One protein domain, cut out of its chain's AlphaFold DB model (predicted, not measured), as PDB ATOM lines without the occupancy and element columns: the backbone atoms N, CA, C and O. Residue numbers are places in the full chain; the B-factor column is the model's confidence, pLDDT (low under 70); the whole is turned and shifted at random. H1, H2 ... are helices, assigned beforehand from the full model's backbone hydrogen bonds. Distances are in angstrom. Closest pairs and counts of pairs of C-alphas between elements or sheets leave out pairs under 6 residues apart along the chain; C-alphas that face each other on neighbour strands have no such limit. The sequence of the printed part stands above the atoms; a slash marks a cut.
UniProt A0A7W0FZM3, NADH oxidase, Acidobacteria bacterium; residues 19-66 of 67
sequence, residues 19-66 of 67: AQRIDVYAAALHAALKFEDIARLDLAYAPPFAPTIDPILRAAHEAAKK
ATOM      1  N   ALA A  19       7.904  48.537  24.762       92.25
ATOM      2  CA  ALA A  19       7.312  49.871  24.763       92.25
ATOM      3  C   ALA A  19       8.359  50.994  24.745       92.25
ATOM      4  O   ALA A  19       8.118  52.018  24.133       92.25
ATOM      5  N   GLN A  20       9.521  50.795  25.368       92.00
ATOM      6  CA  GLN A  20      10.608  51.784  25.369       92.00
ATOM      7  C   GLN A  20      11.456  51.685  24.095       92.00
ATOM      8  O   GLN A  20      11.925  52.680  23.557       92.00
ATOM      9  N   ARG A  21      11.650  50.467  23.577       94.62
ATOM     10  CA  ARG A  21      12.460  50.223  22.374       94.62
ATOM     11  C   ARG A  21      11.858  50.821  21.111       94.62
ATOM     12  O   ARG A  21      12.604  51.242  20.231       94.62
ATOM     13  N   ILE A  22      10.528  50.850  21.006       97.06
ATOM     14  CA  ILE A  22       9.848  51.371  19.813       97.06
ATOM     15  C   ILE A  22      10.186  52.848  19.551       97.06
ATOM     16  O   ILE A  22      10.180  53.269  18.394       97.06
ATOM     17  N   ASP A  23      10.577  53.602  20.584       96.94
ATOM     18  CA  ASP A  23      10.970  55.007  20.460       96.94
ATOM     19  C   ASP A  23      12.203  55.194  19.565       96.94
ATOM     20  O   ASP A  23      12.308  56.201  18.867       96.94
ATOM     21  N   VAL A  24      13.097  54.199  19.477       97.56
ATOM     22  CA  VAL A  24      14.227  54.233  18.532       97.56
ATOM     23  C   VAL A  24      13.720  54.247  17.089       97.56
ATOM     24  O   VAL A  24      14.216  55.014  16.265       97.56
ATOM     25  N   TYR A  25      12.698  53.446  16.772       97.88
ATOM     26  CA  TYR A  25      12.084  53.467  15.443       97.88
ATOM     27  C   TYR A  25      11.286  54.747  15.198       97.88
ATOM     28  O   TYR A  25      11.296  55.248  14.075       97.88
ATOM     29  N   ALA A  26      10.634  55.305  16.221       98.25
ATOM     30  CA  ALA A  26       9.964  56.600  16.116       98.25
ATOM     31  C   ALA A  26      10.963  57.730  15.801       98.25
ATOM     32  O   ALA A  26      10.740  58.515  14.877       98.25
ATOM     33  N   ALA A  27      12.101  57.766  16.499       98.19
ATOM     34  CA  ALA A  27      13.183  58.711  16.237       98.19
ATOM     35  C   ALA A  27      13.795  58.509  14.842       98.19
ATOM     36  O   ALA A  27      13.990  59.475  14.107       98.19
ATOM     37  N   ALA A  28      14.033  57.260  14.432       97.81
ATOM     38  CA  ALA A  28      14.550  56.941  13.104       97.81
ATOM     39  C   ALA A  28      13.583  57.348  11.977       97.81
ATOM     40  O   ALA A  28      14.024  57.846  10.941       97.81
ATOM     41  N   LEU A  29      12.271  57.177  12.185       97.12
ATOM     42  CA  LEU A  29      11.229  57.653  11.269       97.12
ATOM     43  C   LEU A  29      11.266  59.173  11.137       97.12
ATOM     44  O   LEU A  29      11.287  59.688  10.019       97.12
ATOM     45  N   HIS A  30      11.306  59.879  12.268       98.06
ATOM     46  CA  HIS A  30      11.394  61.336  12.297       98.06
ATOM     47  C   HIS A  30      12.647  61.842  11.570       98.06
ATOM     48  O   HIS A  30      12.571  62.763  10.761       98.06
ATOM     49  N   ALA A  31      13.783  61.182  11.797       97.81
ATOM     50  CA  ALA A  31      15.064  61.493  11.175       97.81
ATOM     51  C   ALA A  31      15.220  60.943   9.745       97.81
ATOM     52  O   ALA A  31      16.298  61.060   9.168       97.81
ATOM     53  N   ALA A  32      14.165  60.371   9.149       95.94
ATOM     54  CA  ALA A  32      14.180  59.904   7.765       95.94
ATOM     55  C   ALA A  32      15.251  58.830   7.453       95.94
ATOM     56  O   ALA A  32      15.675  58.708   6.300       95.94
ATOM     57  N   LEU A  33      15.665  58.044   8.454       97.38
ATOM     58  CA  LEU A  33      16.791  57.113   8.339       97.38
ATOM     59  C   LEU A  33      16.501  55.920   7.415       97.38
ATOM     60  O   LEU A  33      15.369  55.426   7.310       97.38
ATOM     61  N   LYS A  34      17.559  55.414   6.774       96.25
ATOM     62  CA  LYS A  34      17.547  54.131   6.064       96.25
ATOM     63  C   LYS A  34      17.842  52.977   7.016       96.25
ATOM     64  O   LYS A  34      18.434  53.159   8.076       96.25
ATOM     65  N   PHE A  35      17.484  51.756   6.616       96.12
ATOM     66  CA  PHE A  35      17.809  50.559   7.405       96.12
ATOM     67  C   PHE A  35      19.320  50.369   7.615       96.12
ATOM     68  O   PHE A  35      19.712  49.880   8.667       96.12
ATOM     69  N   GLU A  36      20.164  50.804   6.674       95.88
ATOM     70  CA  GLU A  36      21.628  50.793   6.839       95.88
ATOM     71  C   GLU A  36      22.127  51.769   7.911       95.88
ATOM     72  O   GLU A  36      23.101  51.473   8.602       95.88
ATOM     73  N   ASP A  37      21.464  52.916   8.069       97.19
ATOM     74  CA  ASP A  37      21.805  53.884   9.112       97.19
ATOM     75  C   ASP A  37      21.397  53.329  10.481       97.19
ATOM     76  O   ASP A  37      22.185  53.333  11.422       97.19
ATOM     77  N   ILE A  38      20.184  52.766  10.569       97.62
ATOM     78  CA  ILE A  38      19.651  52.146  11.794       97.62
ATOM     79  C   ILE A  38      20.529  50.970  12.232       97.62
ATOM     80  O   ILE A  38      20.827  50.830  13.412       97.62
ATOM     81  N   ALA A  39      20.979  50.151  11.280       96.62
ATOM     82  CA  ALA A  39      21.899  49.036  11.493       96.62
ATOM     83  C   ALA A  39      23.223  49.442  12.166       96.62
ATOM     84  O   ALA A  39      23.859  48.616  12.814       96.62
ATOM     85  N   ARG A  40      23.636  50.704  12.016       96.31
ATOM     86  CA  ARG A  40      24.894  51.247  12.548       96.31
ATOM     87  C   ARG A  40      24.708  52.098  13.805       96.31
ATOM     88  O   ARG A  40      25.685  52.676  14.273       96.31
ATOM     89  N   LEU A  41      23.488  52.203  14.337       97.44
ATOM     90  CA  LEU A  41      23.254  52.904  15.596       97.44
ATOM     91  C   LEU A  41      23.981  52.199  16.745       97.44
ATOM     92  O   LEU A  41      23.958  50.973  16.851       97.44
ATOM     93  N   ASP A  42      24.573  52.990  17.632       95.69
ATOM     94  CA  ASP A  42      25.199  52.492  18.853       95.69
ATOM     95  C   ASP A  42      24.151  52.419  19.970       95.69
ATOM     96  O   ASP A  42      23.913  53.377  20.710       95.69
ATOM     97  N   LEU A  43      23.426  51.299  20.016       96.19
ATOM     98  CA  LEU A  43      22.438  51.041  21.058       96.19
ATOM     99  C   LEU A  43      23.114  50.394  22.266       96.19
ATOM    100  O   LEU A  43      23.853  49.419  22.137       96.19
ATOM    101  N   ALA A  44      22.823  50.926  23.453       94.12
ATOM    102  CA  ALA A  44      23.469  50.491  24.681       94.12
ATOM    103  C   ALA A  44      23.210  49.007  24.991       94.12
ATOM    104  O   ALA A  44      22.069  48.540  25.024       94.12
ATOM    105  N   TYR A  45      24.281  48.289  25.326       93.81
ATOM    106  CA  TYR A  45      24.198  46.986  25.974       93.81
ATOM    107  C   TYR A  45      23.913  47.150  27.470       93.81
ATOM    108  O   TYR A  45      24.613  47.884  28.169       93.81
ATOM    109  N   ALA A  46      22.921  46.427  27.984       92.62
ATOM    110  CA  ALA A  46      22.594  46.407  29.403       92.62
ATOM    111  C   ALA A  46      21.947  45.058  29.759       92.62
ATOM    112  O   ALA A  46      20.743  44.948  29.612       92.62
ATOM    113  N   PRO A  47      22.663  44.037  30.264       89.00
ATOM    114  CA  PRO A  47      22.151  42.667  30.422       89.00
ATOM    115  C   PRO A  47      20.723  42.497  30.995       89.00
ATOM    116  O   PRO A  47      20.007  41.632  30.490       89.00
ATOM    117  N   PRO A  48      20.266  43.287  31.997       89.88
ATOM    118  CA  PRO A  48      18.884  43.194  32.482       89.88
ATOM    119  C   PRO A  48      17.825  43.802  31.542       89.88
ATOM    120  O   PRO A  48      16.652  43.476  31.674       89.88
ATOM    121  N   PHE A  49      18.208  44.672  30.604       87.00
ATOM    122  CA  PHE A  49      17.287  45.449  29.762       87.00
ATOM    123  C   PHE A  49      17.513  45.262  28.257       87.00
ATOM    124  O   PHE A  49      16.543  45.236  27.501       87.00
ATOM    125  N   ALA A  50      18.766  45.147  27.809       90.44
ATOM    126  CA  ALA A  50      19.212  45.066  26.425       90.44
ATOM    127  C   ALA A  50      20.354  44.055  26.197       90.44
ATOM    128  O   ALA A  50      21.389  44.129  26.864       90.44
ATOM    129  N   PRO A  51      20.199  43.128  25.231       91.56
ATOM    130  CA  PRO A  51      21.243  42.172  24.868       91.56
ATOM    131  C   PRO A  51      22.392  42.853  24.113       91.56
ATOM    132  O   PRO A  51      22.286  44.006  23.707       91.56
ATOM    133  N   THR A  52      23.486  42.122  23.883       93.88
ATOM    134  CA  THR A  52      24.671  42.630  23.161       93.88
ATOM    135  C   THR A  52      24.347  43.101  21.743       93.88
ATOM    136  O   THR A  52      24.952  44.046  21.258       93.88
ATOM    137  N   ILE A  53      23.395  42.440  21.077       94.12
ATOM    138  CA  ILE A  53      22.872  42.871  19.780       94.12
ATOM    139  C   ILE A  53      21.397  43.167  19.965       94.12
ATOM    140  O   ILE A  53      20.584  42.248  20.111       94.12
ATOM    141  N   ASP A  54      21.061  44.450  19.947       95.12
ATOM    142  CA  ASP A  54      19.687  44.900  20.059       95.12
ATOM    143  C   ASP A  54      18.806  44.253  18.969       95.12
ATOM    144  O   ASP A  54      19.209  44.206  17.797       95.12
ATOM    145  N   PRO A  55      17.588  43.776  19.294       94.94
ATOM    146  CA  PRO A  55      16.635  43.300  18.293       94.94
ATOM    147  C   PRO A  55      16.383  44.308  17.163       94.94
ATOM    148  O   PRO A  55      16.110  43.896  16.035       94.94
ATOM    149  N   ILE A  56      16.508  45.609  17.447       96.88
ATOM    150  CA  ILE A  56      16.397  46.689  16.465       96.88
ATOM    151  C   ILE A  56      17.523  46.606  15.432       96.88
ATOM    152  O   ILE A  56      17.246  46.551  14.234       96.88
ATOM    153  N   LEU A  57      18.778  46.511  15.885       97.19
ATOM    154  CA  LEU A  57      19.945  46.393  15.002       97.19
ATOM    155  C   LEU A  57      19.866  45.122  14.157       97.19
ATOM    156  O   LEU A  57      20.095  45.155  12.948       97.19
ATOM    157  N   ARG A  58      19.452  44.005  14.766       96.31
ATOM    158  CA  ARG A  58      19.274  42.738  14.048       96.31
ATOM    159  C   ARG A  58      18.201  42.837  12.962       96.31
ATOM    160  O   ARG A  58      18.434  42.391  11.842       96.31
ATOM    161  N   ALA A  59      17.043  43.419  13.268       95.94
ATOM    162  CA  ALA A  59      15.978  43.605  12.286       95.94
ATOM    163  C   ALA A  59      16.399  44.555  11.153       95.94
ATOM    164  O   ALA A  59      16.121  44.273   9.988       95.94
ATOM    165  N   ALA A  60      17.115  45.637  11.475       96.31
ATOM    166  CA  ALA A  60      17.638  46.579  10.491       96.31
ATOM    167  C   ALA A  60      18.677  45.934   9.559       96.31
ATOM    168  O   ALA A  60      18.581  46.106   8.344       96.31
ATOM    169  N   HIS A  61      19.597  45.119  10.091       95.62
ATOM    170  CA  HIS A  61      20.543  44.328   9.292       95.62
ATOM    171  C   HIS A  61      19.822  43.416   8.292       95.62
ATOM    172  O   HIS A  61      20.180  43.374   7.117       95.62
ATOM    173  N   GLU A  62      18.794  42.690   8.736       95.12
ATOM    174  CA  GLU A  62      18.032  41.797   7.856       95.12
ATOM    175  C   GLU A  62      17.195  42.559   6.820       95.12
ATOM    176  O   GLU A  62      17.054  42.105   5.685       95.12
ATOM    177  N   ALA A  63      16.655  43.726   7.174       93.06
ATOM    178  CA  ALA A  63      15.928  44.581   6.242       93.06
ATOM    179  C   ALA A  63      16.851  45.218   5.188       93.06
ATOM    180  O   ALA A  63      16.452  45.329   4.030       93.06
ATOM    181  N   ALA A  64      18.078  45.593   5.562       91.31
ATOM    182  CA  ALA A  64      19.069  46.160   4.649       91.31
ATOM    183  C   ALA A  64      19.514  45.160   3.566       91.31
ATOM    184  O   ALA A  64      19.695  45.550   2.421       91.31
ATOM    185  N   LYS A  65      19.599  43.860   3.889       87.25
ATOM    186  CA  LYS A  65      19.931  42.795   2.919       87.25
ATOM    187  C   LYS A  65      18.873  42.570   1.836       87.25
ATOM    188  O   LYS A  65      19.171  41.938   0.831       87.25
ATOM    189  N   LYS A  66      17.625  42.981   2.082       70.62
ATOM    190  CA  LYS A  66      16.475  42.733   1.192       70.62
ATOM    191  C   LYS A  66      16.229  43.867   0.188       70.62
ATOM    192  O   LYS A  66      15.155  43.895  -0.413       70.62
TER     193      LYS A  66
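This is residues 19 to 66 of the 67 residues of the protein "NADH oxidase" of Acidobacteria bacterium (UniProt A0A7W0FZM3). Picture a small three-helix domain in which a short helix, H2, packs on a longer one, H3, while H1 runs past this pair with a looser fit, close to both but not clearly touching either. From H2 the long loop of residues 40 to 54 swings out to one end of the domain and folds back to the start of H3. The printed part has 48 residues with three named helices, in the order H1, H2, H3, and no named strand; its class is all helix, with 27 residues in named elements. It is compact, with a radius of gyration of the C-alphas of 10.6 A, and its C-alphas span 30 by 22 by 16 A.

Find C-alpha 19 at (7.312, 49.871, 24.763), where H1 begins; from there the helix takes residues 19 to 30 and runs 17.4 A to C-alpha 30 at (11.394, 61.336, 12.297). After a tight link of 4 residues you come to H2, residues 35 to 39, which measures 6.0 A from first to last C-alpha. Read on through residues 40 to 54, which hold no named element, and you reach H3, residues 55 to 64. H3 runs 14.2 A and ends at C-alpha 64, at (19.069, 46.160, 4.649).

Start with H1 and look from Ala 28 to Ile 38 in H2: their C-alphas are the closest of the two helices, 7.1 A apart, and H1 and H2 are close but not clearly touching. Near the first residues of H1, look at Arg 21 and Ile 56: their C-alphas are the closest of H1 and H3, 7.9 A apart, and these helices too are close but not clearly touching. H1 and H3 run the same way at a steep tilt of 36 degrees, only just beyond shallow. Now turn to H2 and H3, which touch, with 16 pairs of C-alphas within 8 A; the closest are those of Ala 39 and Leu 57, 4.8 A apart. Along the backbones of H2 and H3, each O i to N i+4 pair is within hydrogen-bond range, while in H1 5 of 8 pairs are.

The two C-alphas farthest apart are those of Pro 48, in the long link from H2 to H3, and Lys 66, the last printed residue, at 31.4 A. That link has 15 residues, and its C-alphas lie 6 to 18 A from the mean of the C-alphas. The printed part has no cut. The mean pLDDT of the printed part is 94.5, and no printed residue is under 70.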